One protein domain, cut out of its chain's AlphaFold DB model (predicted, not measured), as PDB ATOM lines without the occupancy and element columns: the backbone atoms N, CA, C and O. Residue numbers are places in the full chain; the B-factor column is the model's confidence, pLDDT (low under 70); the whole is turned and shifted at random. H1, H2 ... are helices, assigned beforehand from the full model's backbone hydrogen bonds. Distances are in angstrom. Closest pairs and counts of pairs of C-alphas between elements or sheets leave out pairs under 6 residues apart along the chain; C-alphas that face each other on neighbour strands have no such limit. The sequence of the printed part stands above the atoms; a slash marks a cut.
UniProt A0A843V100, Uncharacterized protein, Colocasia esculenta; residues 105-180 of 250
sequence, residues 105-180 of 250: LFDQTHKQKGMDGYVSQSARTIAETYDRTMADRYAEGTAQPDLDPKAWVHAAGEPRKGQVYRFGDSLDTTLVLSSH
ATOM      1  N   LEU A 105     112.869 160.226 130.449       83.56
ATOM      2  CA  LEU A 105     112.838 159.969 129.010       83.56
ATOM      3  C   LEU A 105     112.298 158.563 128.687       83.56
ATOM      4  O   LEU A 105     111.499 158.382 127.761       83.56
ATOM      5  N   PHE A 106     112.708 157.556 129.464       84.00
ATOM      6  CA  PHE A 106     112.194 156.192 129.334       84.00
ATOM      7  C   PHE A 106     110.698 156.107 129.669       84.00
ATOM      8  O   PHE A 106     109.921 155.474 128.952       84.00
ATOM      9  N   ASP A 107     110.272 156.790 130.725       85.81
ATOM     10  CA  ASP A 107     108.875 156.858 131.128       85.81
ATOM     11  C   ASP A 107     108.033 157.581 130.072       85.81
ATOM     12  O   ASP A 107     106.981 157.080 129.686       85.81
ATOM     13  N   GLN A 108     108.512 158.700 129.527       82.12
ATOM     14  CA  GLN A 108     107.814 159.434 128.471       82.12
ATOM     15  C   GLN A 108     107.643 158.592 127.200       82.12
ATOM     16  O   GLN A 108     106.646 158.733 126.501       82.12
ATOM     17  N   THR A 109     108.589 157.702 126.892       79.12
ATOM     18  CA  THR A 109     108.517 156.812 125.719       79.12
ATOM     19  C   THR A 109     107.643 155.579 125.944       79.12
ATOM     20  O   THR A 109     107.051 155.068 124.990       79.12
ATOM     21  N   HIS A 110     107.572 155.071 127.177       81.88
ATOM     22  CA  HIS A 110     106.996 153.754 127.462       81.88
ATOM     23  C   HIS A 110     105.763 153.770 128.366       81.88
ATOM     24  O   HIS A 110     105.105 152.731 128.470       81.88
ATOM     25  N   LYS A 111     105.411 154.897 128.992       84.62
ATOM     26  CA  LYS A 111     104.147 155.068 129.716       84.62
ATOM     27  C   LYS A 111     103.058 155.586 128.793       84.62
ATOM     28  O   LYS A 111     103.287 156.379 127.882       84.62
ATOM     29  N   GLN A 112     101.841 155.120 129.034       76.81
ATOM     30  CA  GLN A 112     100.678 155.584 128.298       76.81
ATOM     31  C   GLN A 112     100.146 156.875 128.930       76.81
ATOM     32  O   GLN A 112      99.825 156.908 130.114       76.81
ATOM     33  N   LYS A 113     100.020 157.952 128.148       69.44
ATOM     34  CA  LYS A 113      99.488 159.226 128.655       69.44
ATOM     35  C   LYS A 113      98.043 159.033 129.149       69.44
ATOM     36  O   LYS A 113      97.187 158.604 128.380       69.44
ATOM     37  N   GLY A 114      97.786 159.349 130.421       65.50
ATOM     38  CA  GLY A 114      96.466 159.220 131.056       65.50
ATOM     39  C   GLY A 114      96.168 157.860 131.703       65.50
ATOM     40  O   GLY A 114      95.062 157.668 132.199       65.50
ATOM     41  N   MET A 115      97.127 156.931 131.722       71.38
ATOM     42  CA  MET A 115      97.068 155.707 132.527       71.38
ATOM     43  C   MET A 115      98.360 155.555 133.328       71.38
ATOM     44  O   MET A 115      99.448 155.725 132.783       71.38
ATOM     45  N   ASP A 116      98.250 155.149 134.593       73.25
ATOM     46  CA  ASP A 116      99.399 154.863 135.465       73.25
ATOM     47  C   ASP A 116     100.042 153.503 135.129       73.25
ATOM     48  O   ASP A 116     100.165 152.611 135.967       73.25
ATOM     49  N   GLY A 117     100.421 153.304 133.863       81.75
ATOM     50  CA  GLY A 117     100.927 152.028 133.373       81.75
ATOM     51  C   GLY A 117     101.826 152.134 132.145       81.75
ATOM     52  O   GLY A 117     101.702 153.030 131.307       81.75
ATOM     53  N   TYR A 118     102.738 151.169 132.036       85.69
ATOM     54  CA  TYR A 118     103.567 150.991 130.850       85.69
ATOM     55  C   TYR A 118     102.764 150.361 129.714       85.69
ATOM     56  O   TYR A 118     101.953 149.462 129.927       85.69
ATOM     57  N   VAL A 119     103.073 150.770 128.485       80.81
ATOM     58  CA  VAL A 119     102.479 150.238 127.249       80.81
ATOM     59  C   VAL A 119     102.810 148.752 127.052       80.81
ATOM     60  O   VAL A 119     102.110 148.044 126.332       80.81
ATOM     61  N   SER A 120     103.878 148.249 127.683       83.94
ATOM     62  CA  SER A 120     104.253 146.836 127.616       83.94
ATOM     63  C   SER A 120     104.749 146.298 128.954       83.94
ATOM     64  O   SER A 120     105.422 147.003 129.710       83.94
ATOM     65  N   GLN A 121     104.482 145.012 129.197       84.56
ATOM     66  CA  GLN A 121     104.994 144.299 130.367       84.56
ATOM     67  C   GLN A 121     106.529 144.276 130.389       84.56
ATOM     68  O   GLN A 121     107.125 144.423 131.446       84.56
ATOM     69  N   SER A 122     107.177 144.163 129.223       82.50
ATOM     70  CA  SER A 122     108.639 144.213 129.129       82.50
ATOM     71  C   SER A 122     109.197 145.553 129.602       82.50
ATOM     72  O   SER A 122     110.109 145.563 130.417       82.50
ATOM     73  N   ALA A 123     108.629 146.679 129.153       84.62
ATOM     74  CA  ALA A 123     109.083 147.997 129.594       84.62
ATOM     75  C   ALA A 123     108.914 148.182 131.106       84.62
ATOM     76  O   ALA A 123     109.811 148.704 131.759       84.62
ATOM     77  N   ARG A 124     107.808 147.675 131.665       88.25
ATOM     78  CA  ARG A 124     107.585 147.645 133.111       88.25
ATOM     79  C   ARG A 124     108.672 146.859 133.843       88.25
ATOM     80  O   ARG A 124     109.256 147.374 134.786       88.25
ATOM     81  N   THR A 125     108.965 145.638 133.401       88.00
ATOM     82  CA  THR A 125     109.982 144.790 134.037       88.00
ATOM     83  C   THR A 125     111.377 145.408 133.954       88.00
ATOM     84  O   THR A 125     112.108 145.361 134.941       88.00
ATOM     85  N   ILE A 126     111.734 146.022 132.823       86.94
ATOM     86  CA  ILE A 126     113.012 146.733 132.656       86.94
ATOM     87  C   ILE A 126     113.091 147.897 133.647       86.94
ATOM     88  O   ILE A 126     114.058 148.002 134.395       86.94
ATOM     89  N   ALA A 127     112.049 148.725 133.705       88.06
ATOM     90  CA  ALA A 127     111.959 149.841 134.633       88.06
ATOM     91  C   ALA A 127     112.120 149.410 136.102       88.06
ATOM     92  O   ALA A 127     112.985 149.919 136.813       88.06
ATOM     93  N   GLU A 128     111.330 148.430 136.542       91.31
ATOM     94  CA  GLU A 128     111.361 147.923 137.920       91.31
ATOM     95  C   GLU A 128     112.711 147.270 138.266       91.31
ATOM     96  O   GLU A 128     113.213 147.421 139.379       91.31
ATOM     97  N   THR A 129     113.318 146.551 137.317       90.62
ATOM     98  CA  THR A 129     114.627 145.910 137.518       90.62
ATOM     99  C   THR A 129     115.736 146.946 137.611       90.62
ATOM    100  O   THR A 129     116.617 146.817 138.459       90.62
ATOM    101  N   TYR A 130     115.687 147.983 136.774       89.88
ATOM    102  CA  TYR A 130     116.641 149.080 136.825       89.88
ATOM    103  C   TYR A 130     116.559 149.819 138.160       89.88
ATOM    104  O   TYR A 130     117.584 149.966 138.816       89.88
ATOM    105  N   ASP A 131     115.357 150.190 138.609       89.19
ATOM    106  CA  ASP A 131     115.171 150.914 139.876       89.19
ATOM    107  C   ASP A 131     115.686 150.107 141.064       89.19
ATOM    108  O   ASP A 131     116.395 150.643 141.912       89.19
ATOM    109  N   ARG A 132     115.398 148.800 141.088       89.88
ATOM    110  CA  ARG A 132     115.932 147.892 142.108       89.88
ATOM    111  C   ARG A 132     117.457 147.847 142.068       89.88
ATOM    112  O   ARG A 132     118.098 148.013 143.092       89.88
ATOM    113  N   THR A 133     118.036 147.691 140.879       88.75
ATOM    114  CA  THR A 133     119.497 147.618 140.719       88.75
ATOM    115  C   THR A 133     120.176 148.931 141.120       88.75
ATOM    116  O   THR A 133     121.264 148.910 141.690       88.75
ATOM    117  N   MET A 134     119.549 150.075 140.838       87.12
ATOM    118  CA  MET A 134     120.031 151.387 141.268       87.12
ATOM    119  C   MET A 134     119.948 151.537 142.789       87.12
ATOM    120  O   MET A 134     120.934 151.943 143.396       87.12
ATOM    121  N   ALA A 135     118.829 151.151 143.407       86.94
ATOM    122  CA  ALA A 135     118.661 151.190 144.859       86.94
ATOM    123  C   ALA A 135     119.644 150.260 145.596       86.94
ATOM    124  O   ALA A 135     120.185 150.633 146.631       86.94
ATOM    125  N   ASP A 136     119.924 149.079 145.036       86.06
ATOM    126  CA  ASP A 136     120.867 148.115 145.612       86.06
ATOM    127  C   ASP A 136     122.323 148.611 145.540       86.06
ATOM    128  O   ASP A 136     123.137 148.309 146.413       86.06
ATOM    129  N   ARG A 137     122.681 149.351 144.481       83.00
ATOM    130  CA  ARG A 137     124.056 149.828 144.242       83.00
ATOM    131  C   ARG A 137     124.371 151.150 144.916       83.00
ATOM    132  O   ARG A 137     125.507 151.358 145.337       83.00
ATOM    133  N   TYR A 138     123.390 152.035 144.968       82.62
ATOM    134  CA  TYR A 138     123.528 153.374 145.509       82.62
ATOM    135  C   TYR A 138     122.643 153.458 146.751       82.62
ATOM    136  O   TYR A 138     121.508 153.924 146.703       82.62
ATOM    137  N   ALA A 139     123.166 152.942 147.866       70.50
ATOM    138  CA  ALA A 139     122.529 153.081 149.170       70.50
ATOM    139  C   ALA A 139     122.449 154.565 149.584       70.50
ATOM    140  O   ALA A 139     123.222 155.403 149.095       70.50
ATOM    141  N   GLU A 140     121.531 154.881 150.506       61.31
ATOM    142  CA  GLU A 140     121.315 156.238 151.027       61.31
ATOM    143  C   GLU A 140     122.641 156.911 151.418       61.31
ATOM    144  O   GLU A 140     123.352 156.459 152.315       61.31
ATOM    145  N   GLY A 141     122.983 157.995 150.715       63.34
ATOM    146  CA  GLY A 141     124.185 158.799 150.967       63.34
ATOM    147  C   GLY A 141     125.240 158.776 149.857       63.34
ATOM    148  O   GLY A 141     126.173 159.576 149.905       63.34
ATOM    149  N   THR A 142     125.094 157.930 148.832       68.38
ATOM    150  CA  THR A 142     125.931 157.998 147.621       68.38
ATOM    151  C   THR A 142     125.247 158.790 146.511       68.38
ATOM    152  O   THR A 142     124.047 158.659 146.285       68.38
ATOM    153  N   ALA A 143     126.007 159.647 145.821       72.31
ATOM    154  CA  ALA A 143     125.490 160.410 144.691       72.31
ATOM    155  C   ALA A 143     125.104 159.446 143.560       72.31
ATOM    156  O   ALA A 143     125.967 158.823 142.939       72.31
ATOM    157  N   GLN A 144     123.802 159.313 143.323       75.81
ATOM    158  CA  GLN A 144     123.270 158.436 142.294       75.81
ATOM    159  C   GLN A 144     123.495 159.069 140.909       75.81
ATOM    160  O   GLN A 144     123.110 160.223 140.702       75.81
ATOM    161  N   PRO A 145     124.107 158.351 139.950       78.38
ATOM    162  CA  PRO A 145     124.219 158.841 138.584       78.38
ATOM    163  C   PRO A 145     122.851 158.824 137.890       78.38
ATOM    164  O   PRO A 145     122.003 157.983 138.189       78.38
ATOM    165  N   ASP A 146     122.663 159.722 136.921       75.38
ATOM    166  CA  ASP A 146     121.431 159.796 136.121       75.38
ATOM    167  C   ASP A 146     121.168 158.497 135.328       75.38
ATOM    168  O   ASP A 146     120.044 157.997 135.244       75.38
ATOM    169  N   LEU A 147     122.241 157.883 134.817       80.25
ATOM    170  CA  LEU A 147     122.228 156.572 134.177       80.25
ATOM    171  C   LEU A 147     123.420 155.739 134.661       80.25
ATOM    172  O   LEU A 147     124.565 156.154 134.489       80.25
ATOM    173  N   ASP A 148     123.174 154.543 135.203       83.38
ATOM    174  CA  ASP A 148     124.205 153.505 135.370       83.38
ATOM    175  C   ASP A 148     124.109 152.528 134.184       83.38
ATOM    176  O   ASP A 148     123.183 151.708 134.128       83.38
ATOM    177  N   PRO A 149     125.062 152.560 133.231       78.00
ATOM    178  CA  PRO A 149     125.016 151.708 132.045       78.00
ATOM    179  C   PRO A 149     125.008 150.213 132.377       78.00
ATOM    180  O   PRO A 149     124.375 149.426 131.677       78.00
ATOM    181  N   LYS A 150     125.686 149.799 133.454       80.50
ATOM    182  CA  LYS A 150     125.742 148.391 133.862       80.50
ATOM    183  C   LYS A 150     124.416 147.950 134.473       80.50
ATOM    184  O   LYS A 150     123.970 146.840 134.197       80.50
ATOM    185  N   ALA A 151     123.787 148.801 135.283       84.69
ATOM    186  CA  ALA A 151     122.448 148.529 135.806       84.69
ATOM    187  C   ALA A 151     121.412 148.486 134.673       84.69
ATOM    188  O   ALA A 151     120.523 147.635 134.676       84.69
ATOM    189  N   TRP A 152     121.561 149.351 133.669       83.81
ATOM    190  CA  TRP A 152     120.678 149.374 132.509       83.81
ATOM    191  C   TRP A 152     120.798 148.117 131.651       83.81
ATOM    192  O   TRP A 152     119.784 147.504 131.337       83.81
ATOM    193  N   VAL A 153     122.016 147.684 131.315       81.69
ATOM    194  CA  VAL A 153     122.236 146.435 130.566       81.69
ATOM    195  C   VAL A 153     121.695 145.229 131.337       81.69
ATOM    196  O   VAL A 153     121.053 144.365 130.746       81.69
ATOM    197  N   HIS A 154     121.864 145.199 132.662       83.38
ATOM    198  CA  HIS A 154     121.280 144.154 133.505       83.38
ATOM    199  C   HIS A 154     119.742 144.126 133.425       83.38
ATOM    200  O   HIS A 154     119.146 143.055 133.348       83.38
ATOM    201  N   ALA A 155     119.097 145.294 133.398       82.75
ATOM    202  CA  ALA A 155     117.644 145.409 133.345       82.75
ATOM    203  C   ALA A 155     117.052 145.168 131.946       82.75
ATOM    204  O   ALA A 155     116.046 144.474 131.809       82.75
ATOM    205  N   ALA A 156     117.659 145.744 130.907       77.69
ATOM    206  CA  ALA A 156     117.206 145.673 129.517       77.69
ATOM    207  C   ALA A 156     117.602 144.361 128.817       77.69
ATOM    208  O   ALA A 156     117.011 144.003 127.793       77.69
ATOM    209  N   GLY A 157     118.571 143.641 129.384       73.50
ATOM    210  CA  GLY A 157     119.188 142.459 128.802       73.50
ATOM    211  C   GLY A 157     120.314 142.797 127.823       73.50
ATOM    212  O   GLY A 157     120.500 143.941 127.405       73.50
ATOM    213  N   GLU A 158     121.063 141.758 127.450       63.50
ATOM    214  CA  GLU A 158     122.183 141.863 126.514       63.50
ATOM    215  C   GLU A 158     121.759 142.469 125.164       63.50
ATOM    216  O   GLU A 158     120.650 142.184 124.683       63.50
ATOM    217  N   PRO A 159     122.640 143.249 124.505       58.81
ATOM    218  CA  PRO A 159     122.348 143.844 123.213       58.81
ATOM    219  C   PRO A 159     122.006 142.753 122.196       58.81
ATOM    220  O   PRO A 159     122.860 141.974 121.763       58.81
ATOM    221  N   ARG A 160     120.749 142.682 121.756       53.88
ATOM    222  CA  ARG A 160     120.371 141.774 120.669       53.88
ATOM    223  C   ARG A 160     120.675 142.480 119.357       53.88
ATOM    224  O   ARG A 160     120.074 143.503 119.059       53.88
ATOM    225  N   LYS A 161     121.605 141.929 118.568       54.91
ATOM    226  CA  LYS A 161     122.080 142.525 117.301       54.91
ATOM    227  C   LYS A 161     122.704 143.925 117.473       54.91
ATOM    228  O   LYS A 161     122.498 144.786 116.629       54.91
ATOM    229  N   GLY A 162     123.433 144.158 118.567       53.09
ATOM    230  CA  GLY A 162     124.051 145.464 118.847       53.09
ATOM    231  C   GLY A 162     123.077 146.537 119.347       53.09
ATOM    232  O   GLY A 162     123.487 147.673 119.543       53.09
ATOM    233  N   GLN A 163     121.811 146.182 119.590       50.69
ATOM    234  CA  GLN A 163     120.794 147.094 120.106       50.69
ATOM    235  C   GLN A 163     120.424 146.702 121.537       50.69
ATOM    236  O   GLN A 163     119.940 145.594 121.786       50.69
ATOM    237  N   VAL A 164     120.626 147.621 122.481       55.44
ATOM    238  CA  VAL A 164     119.970 147.553 123.795       55.44
ATOM    239  C   VAL A 164     118.532 148.041 123.605       55.44
ATOM    240  O   VAL A 164     118.292 148.963 122.832       55.44
ATOM    241  N   TYR A 165     117.567 147.377 124.247       51.69
ATOM    242  CA  TYR A 165     116.122 147.549 124.039       51.69
ATOM    243  C   TYR A 165     115.686 148.972 123.612       51.69
ATOM    244  O   TYR A 165     115.740 149.909 124.403       51.69
ATOM    245  N   ARG A 166     115.213 149.092 122.357       53.62
ATOM    246  CA  ARG A 166     114.485 150.232 121.746       53.62
ATOM    247  C   ARG A 166     115.091 151.637 121.844       53.62
ATOM    248  O   ARG A 166     114.426 152.591 121.448       53.62
ATOM    249  N   PHE A 167     116.345 151.775 122.231       49.78
ATOM    250  CA  PHE A 167     117.126 152.924 121.799       49.78
ATOM    251  C   PHE A 167     117.731 152.543 120.448       49.78
ATOM    252  O   PHE A 167     118.263 151.444 120.303       49.78
ATOM    253  N   GLY A 168     117.517 153.372 119.423       40.56
ATOM    254  CA  GLY A 168     118.008 153.094 118.071       40.56
ATOM    255  C   GLY A 168     119.529 152.916 118.032       40.56
ATOM    256  O   GLY A 168     120.203 153.043 119.052       40.56
ATOM    257  N   ASP A 169     120.074 152.681 116.838       36.50
ATOM    258  CA  ASP A 169     121.501 152.411 116.561       36.50
ATOM    259  C   ASP A 169     122.503 153.501 117.045       36.50
ATOM    260  O   ASP A 169     123.679 153.456 116.702       36.50
ATOM    261  N   SER A 170     122.058 154.490 117.830       38.84
ATOM    262  CA  SER A 170     122.803 155.652 118.318       38.84
ATOM    263  C   SER A 170     123.095 155.653 119.826       38.84
ATOM    264  O   SER A 170     123.746 156.586 120.298       38.84
ATOM    265  N   LEU A 171     122.695 154.642 120.606       43.19
ATOM    266  CA  LEU A 171     123.430 154.378 121.847       43.19
ATOM    267  C   LEU A 171     124.673 153.586 121.470       43.19
ATOM    268  O   LEU A 171     124.775 152.388 121.728       43.19
ATOM    269  N   ASP A 172     125.627 154.287 120.858       39.84
ATOM    270  CA  ASP A 172     127.008 153.877 120.985       39.84
ATOM    271  C   ASP A 172     127.272 153.928 122.489       39.84
ATOM    272  O   ASP A 172     127.439 154.995 123.087       39.84
ATOM    273  N   THR A 173     127.164 152.779 123.150       41.78
ATOM    274  CA  THR A 173     127.417 152.677 124.583       41.78
ATOM    275  C   THR A 173     128.813 153.215 124.868       41.78
ATOM    276  O   THR A 173     129.007 153.815 125.914       41.78
ATOM    277  N   THR A 174     129.736 153.156 123.902       38.50
ATOM    278  CA  THR A 174     131.026 153.850 123.902       38.50
ATOM    279  C   THR A 174     130.957 155.379 123.881       38.50
ATOM    280  O   THR A 174     131.774 155.976 124.567       38.50
ATOM    281  N   LEU A 175     129.998 156.054 123.235       39.62
ATOM    282  CA  LEU A 175     129.814 157.514 123.369       39.62
ATOM    283  C   LEU A 175     129.227 157.901 124.731       39.62
ATOM    284  O   LEU A 175     129.641 158.908 125.303       39.62
ATOM    285  N   VAL A 176     128.342 157.087 125.311       38.62
ATOM    286  CA  VAL A 176     127.879 157.296 126.698       38.62
ATOM    287  C   VAL A 176     129.000 157.006 127.707       38.62
ATOM    288  O   VAL A 176     129.155 157.754 128.673       38.62
ATOM    289  N   LEU A 177     129.831 155.989 127.449       40.12
ATOM    290  CA  LEU A 177     131.009 155.627 128.249       40.12
ATOM    291  C   LEU A 177     132.190 156.603 128.065       40.12
ATOM    292  O   LEU A 177     132.977 156.767 128.991       40.12
ATOM    293  N   SER A 178     132.326 157.267 126.910       33.97
ATOM    294  CA  SER A 178     133.431 158.189 126.588       33.97
ATOM    295  C   SER A 178     133.095 159.653 126.892       33.97
ATOM    296  O   SER A 178     133.956 160.395 127.366       33.97
ATOM    297  N   SER A 179     131.839 160.082 126.715       35.84
ATOM    298  CA  SER A 179     131.451 161.488 126.907       35.84
ATOM    299  C   SER A 179     131.399 161.926 128.376       35.84
ATOM    300  O   SER A 179     131.459 163.125 128.645       35.84
ATOM    301  N   HIS A 180     131.353 160.995 129.334       39.97
ATOM    302  CA  HIS A 180     131.358 161.318 130.770       39.97
ATOM    303  C   HIS A 180     132.764 161.518 131.360       39.97
ATOM    304  O   HIS A 180     132.888 161.899 132.519       39.97
TER     305      HIS A 180
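Overview. This is residues 105 to 180 of the 250 residues of an uncharacterized protein of Colocasia esculenta (UniProt A0A843V100). One long helix, H2, has the short helix H3 folded back along one side of it as a helical hairpin, and two more short helices, H1 near the first residues of H2 and H4 near the first residues of H3, sit by this pair with few contacts. In the link from H2 to H3, residues 138 to 143 stick out as a free loop, and a long stretch with no named element, residues 157 to 172, leads from H3 to H4. The printed part has 76 residues with four named helices, in the order H1, H2, H3, H4, and no named strand; the class is all helix, with 38 of the 76 residues in the helices. The whole is only just compact, close to loose, with a radius of gyration of the C-alphas of 13.3 A, and it is flat, spanning 35 by 35 by 19 A.

Along the chain. H2, the longest helix, takes residues 121 to 137 and measures 24.2 A from C-alpha 121 at (104.994, 144.299, 130.367) to C-alpha 137 at (124.056, 149.828, 144.242). H3 takes residues 149 to 156 and is 10.2 A long. H1, residues 105 to 110, begins with C-alpha 105 at (112.838, 159.969, 129.010) and is 8.7 A long. H4, residues 173 to 179, is 10.0 A long and ends with C-alpha 179 at (131.451, 161.488, 126.907).

Arrangement. H2 and H3 touch, with 13 pairs of C-alphas within 8 A; their closest C-alphas are those of Ile 126 and Ala 155, 4.9 A apart. They form a helical hairpin and run opposite ways at a shallow tilt of 34.7 degrees, only just short of steep. H1 and H2 are close but not clearly touching, their closest C-alphas being those of His 110 and Ala 123, 6.5 A apart. These two run opposite ways at a shallow tilt of 32 degrees, only just short of steep. H3 and H4 are close but not clearly touching: their closest C-alphas, those of Pro 149 and Thr 173, are 7.9 A apart. They run opposite ways at a shallow tilt of 27 degrees. H1 is apart from H3 and from H4, and H2 is apart from H4. In H1, H2, H3 and H4 every O i to N i+4 pair is within hydrogen-bond range.

Size, cuts and confidence. The two C-alphas farthest apart, those of Gly 141 and Lys 161, are 37.5 A from each other. The printed part has no cut. The link from H1 to H2 is short, with 10 residues; those from H2 to H3, 11 residues, and from H3 to H4, 16 residues, are long. The mean pLDDT of the printed part is 70.3; it is under 70 at residues 113 to 114, 140 to 142 and 158 to 180, and the mean over H4 is 38.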